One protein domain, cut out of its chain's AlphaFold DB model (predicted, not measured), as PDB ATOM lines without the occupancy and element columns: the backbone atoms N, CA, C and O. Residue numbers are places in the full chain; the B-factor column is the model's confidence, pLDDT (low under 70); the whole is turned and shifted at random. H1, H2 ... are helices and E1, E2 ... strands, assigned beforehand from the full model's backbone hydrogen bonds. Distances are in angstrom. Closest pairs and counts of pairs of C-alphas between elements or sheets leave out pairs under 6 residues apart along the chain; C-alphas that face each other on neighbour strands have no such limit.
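AT A GLANCE: This is residues 6 to 82 of the 89 residues of an uncharacterized protein of Flavobacteriaceae bacterium (UniProt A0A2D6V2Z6). A small three-stranded sheet, E1 E3 E2, has a long looped stretch, residues 10 to 33, at one end of its strands, while the long helix H2 passes by it and only grazes it. The shorter helix H1 follows E3 and meets H2 near their ends, and the two helices make a V. The printed part has 77 residues, with three named strands and two named helices in the order E1 E2 E3 H1 H2; the sheet is mixed and the class is mixed, helices and strands. The whole is compact, with a radius of gyration of the C-alphas of 12.3 A, and spans 32 by 29 by 17 A.

HOW THE PARTS SIT: Edge strand E1, residues 6 to 9, is parallel to inner strand E3, residues 46 to 51, at 31 degrees; N 7 and O 47 are 2.8 A apart and N 51 and O 9 are 2.9 A apart, both within hydrogen-bond range. The other edge strand, E2, residues 34 to 37, is antiparallel to E3 at 140 degrees, and the two form a hairpin; N 35 and O 50 are within hydrogen-bond range at 2.8 A. Helix H1, residues 54 to 62, is not on the sheet, but only just, with 4 pairs of C-alphas within 10 A. H1 and E2 are apart, only just, at 8.3 A. Helix H2, residues 64 to 81, is on the sheet but only grazes it, with its residues 71 to 78. H1 and H2 touch only at the corner by their link, H2 with residues 66 to 70 alone; the closest C-alphas, those of Lys 60 and Ser 67, are 4.8 A apart. The helices run opposite ways at a steep tilt of 63 degrees. In H1 and H2 every O i to N i+4 pair is within hydrogen-bond range.

IN THESE COORDINATES: E1 runs 9.8 A from C-alpha 6 at (25.581, 103.758, 167.692). Between E1 and E2, residues 22 to 23 pair with residues 30 to 31, antiparallel. E2 measures 9.2 A and E3 16.0 A, ending at C-alpha 51 at (35.331, 97.444, 162.588). H1 measures 12.2 A; H2 measures 25.7 A and ends at C-alpha 81 at (20.810, 90.242, 165.823).

THE WHOLE: The C-alphas farthest apart are those of His 14 and Glu 41, at 34.1 A. The printed part has no cut. The link from E1 to E2, 24 residues, is long; E2 to E3 is short, and the links E3 to H1 and H1 to H2 are tight. The mean pLDDT of the printed part is 90.5, and only residue 41 is under 70.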
ATOM      1  N   VAL A   6      24.405 104.356 168.335       87.62
ATOM      2  CA  VAL A   6      25.581 103.758 167.692       87.62
ATOM      3  C   VAL A   6      25.646 102.278 168.052       87.62
ATOM      4  O   VAL A   6      25.546 101.915 169.222       87.62
ATOM      5  N   ILE A   7      25.791 101.429 167.041       90.44
ATOM      6  CA  ILE A   7      25.970  99.986 167.184       90.44
ATOM      7  C   ILE A   7      27.327  99.641 166.586       90.44
ATOM      8  O   ILE A   7      27.547  99.812 165.389       90.44
ATOM      9  N   ASN A   8      28.232  99.156 167.428       92.62
ATOM     10  CA  ASN A   8      29.536  98.670 167.004       92.62
ATOM     11  C   ASN A   8      29.419  97.195 166.608       92.62
ATOM     12  O   ASN A   8      28.914  96.387 167.382       92.62
ATOM     13  N   ILE A   9      29.888  96.847 165.413       94.00
ATOM     14  CA  ILE A   9      29.943  95.465 164.938       94.00
ATOM     15  C   ILE A   9      31.397  95.110 164.673       94.00
ATOM     16  O   ILE A   9      32.096  95.758 163.892       94.00
ATOM     17  N   TYR A  10      31.840  94.053 165.333       95.25
ATOM     18  CA  TYR A  10      33.190  93.528 165.264       95.25
ATOM     19  C   TYR A  10      33.156  92.024 165.502       95.25
ATOM     20  O   TYR A  10      32.166  91.468 165.981       95.25
ATOM     21  N   LYS A  11      34.244  91.350 165.140       93.50
ATOM     22  CA  LYS A  11      34.402  89.929 165.438       93.50
ATOM     23  C   LYS A  11      34.954  89.774 166.851       93.50
ATOM     24  O   LYS A  11      35.861  90.515 167.226       93.50
ATOM     25  N   ALA A  12      34.410  88.831 167.620       90.38
ATOM     26  CA  ALA A  12      34.861  88.575 168.985       90.38
ATOM     27  C   ALA A  12      36.347  88.180 169.002       90.38
ATOM     28  O   ALA A  12      36.807  87.403 168.162       90.38
ATOM     29  N   THR A  13      37.092  88.736 169.955       89.81
ATOM     30  CA  THR A  13      38.517  88.460 170.176       89.81
ATOM     31  C   THR A  13      38.800  88.404 171.678       89.81
ATOM     32  O   THR A  13      37.878  88.478 172.482       89.81
ATOM     33  N   HIS A  14      40.071  88.290 172.060       89.31
ATOM     34  CA  HIS A  14      40.508  88.397 173.454       89.31
ATOM     35  C   HIS A  14      40.517  89.844 173.985       89.31
ATOM     36  O   HIS A  14      40.877  90.064 175.140       89.31
ATOM     37  N   LEU A  15      40.204  90.837 173.146       89.69
ATOM     38  CA  LEU A  15      40.219  92.243 173.539       89.69
ATOM     39  C   LEU A  15      38.984  92.616 174.376       89.69
ATOM     40  O   LEU A  15      37.932  91.993 174.221       89.69
ATOM     41  N   PRO A  16      39.088  93.651 175.232       87.81
ATOM     42  CA  PRO A  16      37.953  94.156 175.998       87.81
ATOM     43  C   PRO A  16      36.811  94.649 175.100       87.81
ATOM     44  O   PRO A  16      37.048  95.301 174.081       87.81
ATOM     45  N   GLU A  17      35.568  94.417 175.525       82.56
ATOM     46  CA  GLU A  17      34.371  94.851 174.785       82.56
ATOM     47  C   GLU A  17      34.308  96.378 174.617       82.56
ATOM     48  O   GLU A  17      33.993  96.869 173.538       82.56
ATOM     49  N   GLU A  18      34.722  97.135 175.637       82.25
ATOM     50  CA  GLU A  18      34.748  98.609 175.632       82.25
ATOM     51  C   GLU A  18      36.113  99.189 175.191       82.25
ATOM     52  O   GLU A  18      36.511 100.289 175.575       82.25
ATOM     53  N   GLY A  19      36.883  98.429 174.407       83.94
ATOM     54  CA  GLY A  19      38.206  98.825 173.916       83.94
ATOM     55  C   GLY A  19      38.187  99.647 172.619       83.94
ATOM     56  O   GLY A  19      37.299  99.505 171.780       83.94
ATOM     57  N   TRP A  20      39.232 100.460 172.406       87.44
ATOM     58  CA  TRP A  20      39.457 101.214 171.153       87.44
ATOM     59  C   TRP A  20      39.873 100.339 169.962       87.44
ATOM     60  O   TRP A  20      39.853 100.785 168.814       87.44
ATOM     61  N   LEU A  21      40.297  99.107 170.237       94.00
ATOM     62  CA  LEU A  21      40.692  98.121 169.243       94.00
ATOM     63  C   LEU A  21      39.733  96.946 169.312       94.00
ATOM     64  O   LEU A  21      39.429  96.464 170.398       94.00
ATOM     65  N   GLN A  22      39.310  96.469 168.148       96.88
ATOM     66  CA  GLN A  22      38.435  95.313 168.025       96.88
ATOM     67  C   GLN A  22      38.875  94.415 166.867       96.88
ATOM     68  O   GLN A  22      39.713  94.786 166.039       96.88
ATOM     69  N   GLY A  23      38.303  93.214 166.793       96.56
ATOM     70  CA  GLY A  23      38.513  92.312 165.666       96.56
ATOM     71  C   GLY A  23      37.809  92.804 164.403       96.56
ATOM     72  O   GLY A  23      36.612  93.093 164.414       96.56
ATOM     73  N   CYS A  24      38.532  92.840 163.284       96.31
ATOM     74  CA  CYS A  24      37.963  93.082 161.962       96.31
ATOM     75  C   CYS A  24      36.802  92.113 161.713       96.31
ATOM     76  O   CYS A  24      36.977  90.898 161.810       96.31
ATOM     77  N   TYR A  25      35.642  92.643 161.338       95.50
ATOM     78  CA  TYR A  25      34.441  91.855 161.072       95.50
ATOM     79  C   TYR A  25      34.680  90.742 160.037       95.50
ATOM     80  O   TYR A  25      34.168  89.637 160.185       95.50
ATOM     81  N   ILE A  26      35.516  91.011 159.026       93.69
ATOM     82  CA  ILE A  26      35.798  90.074 157.931       93.69
ATOM     83  C   ILE A  26      36.884  89.063 158.331       93.69
ATOM     84  O   ILE A  26      36.639  87.860 158.367       93.69
ATOM     85  N   CYS A  27      38.094  89.533 158.651       94.31
ATOM     86  CA  CYS A  27      39.262  88.656 158.815       94.31
ATOM     87  C   CYS A  27      39.716  88.443 160.266       94.31
ATOM     88  O   CYS A  27      40.672  87.712 160.503       94.31
ATOM     89  N   SER A  28      39.050  89.048 161.252       95.50
ATOM     90  CA  SER A  28      39.407  88.993 162.685       95.50
ATOM     91  C   SER A  28      40.736  89.667 163.072       95.50
ATOM     92  O   SER A  28      41.071  89.690 164.252       95.50
ATOM     93  N   ALA A  29      41.477  90.260 162.128       96.56
ATOM     94  CA  ALA A  29      42.672  91.049 162.441       96.56
ATOM     95  C   ALA A  29      42.330  92.242 163.348       96.56
ATOM     96  O   ALA A  29      41.309  92.897 163.136       96.56
ATOM     97  N   ILE A  30      43.190  92.553 164.317       96.75
ATOM     98  CA  ILE A  30      42.968  93.675 165.236       96.75
ATOM     99  C   ILE A  30      42.997  95.007 164.477       96.75
ATOM    100  O   ILE A  30      43.889  95.260 163.666       96.75
ATOM    101  N   THR A  31      42.006  95.862 164.723       96.94
ATOM    102  CA  THR A  31      41.858  97.163 164.066       96.94
ATOM    103  C   THR A  31      41.149  98.165 164.976       96.94
ATOM    104  O   THR A  31      40.215  97.815 165.689       96.94
ATOM    105  N   GLY A  32      41.564  99.431 164.916       95.00
ATOM    106  CA  GLY A  32      40.802 100.571 165.451       95.00
ATOM    107  C   GLY A  32      40.022 101.324 164.371       95.00
ATOM    108  O   GLY A  32      39.378 102.330 164.645       95.00
ATOM    109  N   ARG A  33      40.112 100.880 163.109       95.69
ATOM    110  CA  ARG A  33      39.399 101.509 161.994       95.69
ATOM    111  C   ARG A  33      37.984 100.978 161.884       95.69
ATOM    112  O   ARG A  33      37.778  99.761 161.867       95.69
ATOM    113  N   THR A  34      37.052 101.899 161.697       95.00
ATOM    114  CA  THR A  34      35.644 101.614 161.452       95.00
ATOM    115  C   THR A  34      35.209 102.116 160.076       95.00
ATOM    116  O   THR A  34      35.864 102.961 159.460       95.00
ATOM    117  N   VAL A  35      34.114 101.553 159.580       93.50
ATOM    118  CA  VAL A  35      33.384 102.013 158.398       93.50
ATOM    119  C   VAL A  35      31.941 102.244 158.817       93.50
ATOM    120  O   VAL A  35      31.354 101.394 159.489       93.50
ATOM    121  N   ASP A  36      31.376 103.373 158.401       91.81
ATOM    122  CA  ASP A  36      29.952 103.635 158.569       91.81
ATOM    123  C   ASP A  36      29.162 102.784 157.583       91.81
ATOM    124  O   ASP A  36      29.272 102.942 156.365       91.81
ATOM    125  N   HIS A  37      28.356 101.874 158.116       91.06
ATOM    126  CA  HIS A  37      27.425 101.085 157.333       91.06
ATOM    127  C   HIS A  37      26.045 101.726 157.395       91.06
ATOM    128  O   HIS A  37      25.480 101.894 158.479       91.06
ATOM    129  N   LYS A  38      25.504 102.085 156.227       81.50
ATOM    130  CA  LYS A  38      24.144 102.608 156.109       81.50
ATOM    131  C   LYS A  38      23.194 101.445 155.794       81.50
ATOM    132  O   LYS A  38      23.159 100.995 154.651       81.50
ATOM    133  N   PRO A  39      22.450 100.926 156.780       75.75
ATOM    134  CA  PRO A  39      21.399  99.936 156.534       75.75
ATOM    135  C   PRO A  39      20.220 100.540 155.734       75.75
ATOM    136  O   PRO A  39      20.178 101.755 155.517       75.75
ATOM    137  N   PRO A  40      19.229  99.719 155.332       72.44
ATOM    138  CA  PRO A  40      17.989 100.200 154.717       72.44
ATOM    139  C   PRO A  40      17.251 101.248 155.572       72.44
ATOM    140  O   PRO A  40      17.406 101.282 156.793       72.44
ATOM    141  N   GLU A  41      16.411 102.057 154.918       69.06
ATOM    142  CA  GLU A  41      15.757 103.285 155.420       69.06
ATOM    143  C   GLU A  41      15.066 103.152 156.791       69.06
ATOM    144  O   GLU A  41      15.038 104.091 157.576       69.06
ATOM    145  N   ILE A  42      14.630 101.949 157.173       71.75
ATOM    146  CA  ILE A  42      14.036 101.681 158.491       71.75
ATOM    147  C   ILE A  42      14.961 101.999 159.683       71.75
ATOM    148  O   ILE A  42      14.497 102.036 160.808       71.75
ATOM    149  N   TRP A  43      16.263 102.219 159.487       75.00
ATOM    150  CA  TRP A  43      17.244 102.414 160.563       75.00
ATOM    151  C   TRP A  43      17.738 103.863 160.712       75.00
ATOM    152  O   TRP A  43      18.792 104.074 161.302       75.00
ATOM    153  N   GLU A  44      17.004 104.871 160.240       72.50
ATOM    154  CA  GLU A  44      17.415 106.292 160.253       72.50
ATOM    155  C   GLU A  44      17.965 106.830 161.592       72.50
ATOM    156  O   GLU A  44      18.829 107.704 161.603       72.50
ATOM    157  N   LYS A  45      17.509 106.294 162.735       78.75
ATOM    158  CA  LYS A  45      17.996 106.673 164.079       78.75
ATOM    159  C   LYS A  45      19.185 105.828 164.582       78.75
ATOM    160  O   LYS A  45      19.557 105.931 165.752       78.75
ATOM    161  N   HIS A  46      19.778 104.989 163.736       83.62
ATOM    162  CA  HIS A  46      20.879 104.088 164.077       83.62
ATOM    163  C   HIS A  46      22.085 104.303 163.165       83.62
ATOM    164  O   HIS A  46      21.961 104.484 161.957       83.62
ATOM    165  N   ARG A  47      23.277 104.217 163.754       87.25
ATOM    166  CA  ARG A  47      24.550 104.206 163.032       87.25
ATOM    167  C   ARG A  47      25.257 102.890 163.313       87.25
ATOM    168  O   ARG A  47      25.531 102.582 164.470       87.25
ATOM    169  N   PHE A  48      25.556 102.134 162.264       92.00
ATOM    170  CA  PHE A  48      26.292 100.880 162.374       92.00
ATOM    171  C   PHE A  48      27.766 101.128 162.064       92.00
ATOM    172  O   PHE A  48      28.135 101.381 160.921       92.00
ATOM    173  N   ASN A  49      28.606 101.059 163.093       94.00
ATOM    174  CA  ASN A  49      30.050 101.207 162.985       94.00
ATOM    175  C   ASN A  49      30.683  99.824 162.855       94.00
ATOM    176  O   ASN A  49      30.718  99.055 163.817       94.00
ATOM    177  N   ILE A  50      31.200  99.503 161.673       95.44
ATOM    178  CA  ILE A  50      31.784  98.190 161.398       95.44
ATOM    179  C   ILE A  50      33.295  98.274 161.535       95.44
ATOM    180  O   ILE A  50      33.944  98.985 160.768       95.44
ATOM    181  N   TYR A  51      33.878  97.535 162.474       96.62
ATOM    182  CA  TYR A  51      35.331  97.444 162.588       96.62
ATOM    183  C   TYR A  51      35.889  96.658 161.407       96.62
ATOM    184  O   TYR A  51      35.600  95.474 161.224       96.62
ATOM    185  N   MET A  52      36.701  97.318 160.584       97.06
ATOM    186  CA  MET A  52      37.243  96.736 159.361       97.06
ATOM    187  C   MET A  52      38.672  97.217 159.138       97.06
ATOM    188  O   MET A  52      38.934  98.418 159.099       97.06
ATOM    189  N   CYS A  53      39.606  96.278 158.982       96.94
ATOM    190  CA  CYS A  53      41.010  96.610 158.763       96.94
ATOM    191  C   CYS A  53      41.233  97.229 157.363       96.94
ATOM    192  O   CYS A  53      40.446  96.975 156.444       96.94
ATOM    193  N   PRO A  54      42.323  97.999 157.155       96.69
ATOM    194  CA  PRO A  54      42.613  98.649 155.873       96.69
ATOM    195  C   PRO A  54      42.629  97.694 154.672       96.69
ATOM    196  O   PRO A  54      42.169  98.055 153.591       96.69
ATOM    197  N   ASN A  55      43.130  96.469 154.864       96.06
ATOM    198  CA  ASN A  55      43.220  95.473 153.796       96.06
ATOM    199  C   ASN A  55      41.828  95.055 153.320       96.06
ATOM    200  O   ASN A  55      41.541  95.124 152.128       96.06
ATOM    201  N   CYS A  56      40.937  94.704 154.249       95.44
ATOM    202  CA  CYS A  56      39.559  94.346 153.922       95.44
ATOM    203  C   CYS A  56      38.786  95.521 153.309       95.44
ATOM    204  O   CYS A  56      38.053  95.313 152.347       95.44
ATOM    205  N   GLN A  57      39.000  96.754 153.789       94.81
ATOM    206  CA  GLN A  57      38.403  97.945 153.172       94.81
ATOM    207  C   GLN A  57      38.856  98.112 151.714       94.81
ATOM    208  O   GLN A  57      38.038  98.376 150.833       94.81
ATOM    209  N   ARG A  58      40.154  97.923 151.440       95.62
ATOM    210  CA  ARG A  58      40.714  98.010 150.087       95.62
ATOM    211  C   ARG A  58      40.188  96.899 149.178       95.62
ATOM    212  O   ARG A  58      39.821  97.190 148.045       95.62
ATOM    213  N   PHE A  59      40.126  95.658 149.662       92.94
ATOM    214  CA  PHE A  59      39.584  94.537 148.886       92.94
ATOM    215  C   PHE A  59      38.109  94.743 148.549       92.94
ATOM    216  O   PHE A  59      37.743  94.618 147.385       92.94
ATOM    217  N   LYS A  60      37.298  95.165 149.531       92.69
ATOM    218  CA  LYS A  60      35.892  95.532 149.317       92.69
ATOM    219  C   LYS A  60      35.764  96.618 148.243       92.69
ATOM    220  O   LYS A  60      34.963  96.488 147.329       92.69
ATOM    221  N   LYS A  61      36.563  97.686 148.331       92.94
ATOM    222  CA  LYS A  61      36.511  98.812 147.383       92.94
ATOM    223  C   LYS A  61      36.875  98.407 145.950       92.94
ATOM    224  O   LYS A  61      36.360  98.994 145.006       92.94
ATOM    225  N   ASN A  62      37.773  97.438 145.796       94.75
ATOM    226  CA  ASN A  62      38.343  97.074 144.501       94.75
ATOM    227  C   ASN A  62      37.632  95.894 143.818       94.75
ATOM    228  O   ASN A  62      38.020  95.535 142.711       94.75
ATOM    229  N   SER A  63      36.625  95.289 144.451       94.62
ATOM    230  CA  SER A  63      35.865  94.174 143.882       94.62
ATOM    231  C   SER A  63      34.374  94.350 144.144       94.62
ATOM    232  O   SER A  63      33.929  94.368 145.292       94.62
ATOM    233  N   ALA A  64      33.593  94.457 143.066       93.88
ATOM    234  CA  ALA A  64      32.138  94.557 143.148       93.88
ATOM    235  C   ALA A  64      31.518  93.312 143.805       93.88
ATOM    236  O   ALA A  64      30.619  93.447 144.630       93.88
ATOM    237  N   GLU A  65      32.053  92.127 143.500       92.81
ATOM    238  CA  GLU A  65      31.632  90.854 144.089       92.81
ATOM    239  C   GLU A  65      31.850  90.842 145.606       92.81
ATOM    240  O   GLU A  65      30.902  90.640 146.362       92.81
ATOM    241  N   LEU A  66      33.060  91.175 146.072       89.25
ATOM    242  CA  LEU A  66      33.359  91.226 147.510       89.25
ATOM    243  C   LEU A  66      32.564  92.323 148.222       89.25
ATOM    244  O   LEU A  66      32.202  92.180 149.392       89.25
ATOM    245  N   SER A  67      32.283  93.432 147.535       92.06
ATOM    246  CA  SER A  67      31.394  94.461 148.065       92.06
ATOM    247  C   SER A  67      29.978  93.922 148.246       92.06
ATOM    248  O   SER A  67      29.408  94.097 149.319       92.06
ATOM    249  N   GLN A  68      29.421  93.237 147.247       93.12
ATOM    250  CA  GLN A  68      28.082  92.651 147.320       93.12
ATOM    251  C   GLN A  68      27.982  91.544 148.378       93.12
ATOM    252  O   GLN A  68      26.991  91.473 149.112       93.12
ATOM    253  N   GLU A  69      29.013  90.710 148.500       91.38
ATOM    254  CA  GLU A  69      29.104  89.679 149.532       91.38
ATOM    255  C   GLU A  69      29.110  90.311 150.931       91.38
ATOM    256  O   GLU A  69      28.309  89.931 151.788       91.38
ATOM    257  N   TYR A  70      29.934  91.346 151.141       92.19
ATOM    258  CA  TYR A  70      29.933  92.120 152.381       92.19
ATOM    259  C   TYR A  70      28.539  92.674 152.700       92.19
ATOM    260  O   TYR A  70      28.066  92.472 153.817       92.19
ATOM    261  N   GLU A  71      27.884  93.345 151.742       92.88
ATOM    262  CA  GLU A  71      26.563  93.957 151.944       92.88
ATOM    263  C   GLU A  71      25.527  92.894 152.336       92.88
ATOM    264  O   GLU A  71      24.755  93.082 153.277       92.88
ATOM    265  N   THR A  72      25.551  91.739 151.670       92.81
ATOM    266  CA  THR A  72      24.679  90.602 151.993       92.81
ATOM    267  C   THR A  72      24.913  90.113 153.421       92.81
ATOM    268  O   THR A  72      23.970  90.019 154.213       92.81
ATOM    269  N   MET A  73      26.171  89.843 153.775       92.38
ATOM    270  CA  MET A  73      26.532  89.297 155.081       92.38
ATOM    271  C   MET A  73      26.194  90.252 156.224       92.38
ATOM    272  O   MET A  73      25.615  89.830 157.227       92.38
ATOM    273  N   ILE A  74      26.550  91.532 156.100       92.88
ATOM    274  CA  ILE A  74      26.341  92.491 157.186       92.88
ATOM    275  C   ILE A  74      24.858  92.805 157.382       92.88
ATOM    276  O   ILE A  74      24.392  92.856 158.518       92.88
ATOM    277  N   ASN A  75      24.081  92.930 156.302       91.44
ATOM    278  CA  ASN A  75      22.647  93.175 156.411       91.44
ATOM    279  C   ASN A  75      21.918  91.955 156.995       91.44
ATOM    280  O   ASN A  75      21.021  92.119 157.826       91.44
ATOM    281  N   ALA A  76      22.332  90.734 156.635       91.38
ATOM    282  CA  ALA A  76      21.818  89.511 157.249       91.38
ATOM    283  C   ALA A  76      22.148  89.443 158.749       91.38
ATOM    284  O   ALA A  76      21.269  89.141 159.561       91.38
ATOM    285  N   TYR A  77      23.385  89.777 159.132       92.12
ATOM    286  CA  TYR A  77      23.792  89.853 160.533       92.12
ATOM    287  C   TYR A  77      22.961  90.884 161.303       92.12
ATOM    288  O   TYR A  77      22.439  90.566 162.373       92.12
ATOM    289  N   ILE A  78      22.779  92.086 160.747       90.38
ATOM    290  CA  ILE A  78      21.999  93.147 161.387       90.38
ATOM    291  C   ILE A  78      20.553  92.692 161.607       90.38
ATOM    292  O   ILE A  78      20.055  92.753 162.728       90.38
ATOM    293  N   LYS A  79      19.906  92.163 160.561       88.31
ATOM    294  CA  LYS A  79      18.513  91.693 160.611       88.31
ATOM    295  C   LYS A  79      18.299  90.572 161.632       88.31
ATOM    296  O   LYS A  79      17.231  90.492 162.228       88.31
ATOM    297  N   ARG A  80      19.295  89.698 161.818       89.62
ATOM    298  CA  ARG A  80      19.221  88.570 162.757       89.62
ATOM    299  C   ARG A  80      19.445  88.982 164.212       89.62
ATOM    300  O   ARG A  80      18.837  88.384 165.092       89.62
ATOM    301  N   ASN A  81      20.332  89.944 164.468       88.81
ATOM    302  CA  ASN A  81      20.810  90.242 165.823       88.81
ATOM    303  C   ASN A  81      20.225  91.523 166.421       88.81
ATOM    304  O   ASN A  81      20.246  91.691 167.639       88.81
ATOM    305  N   PHE A  82      19.687  92.422 165.597       84.62
ATOM    306  CA  PHE A  82      19.112  93.673 166.069       84.62
ATOM    307  C   PHE A  82      17.668  93.787 165.601       84.62
ATOM    308  O   PHE A  82      17.360  93.758 164.412       84.62
TER     309      PHE A  82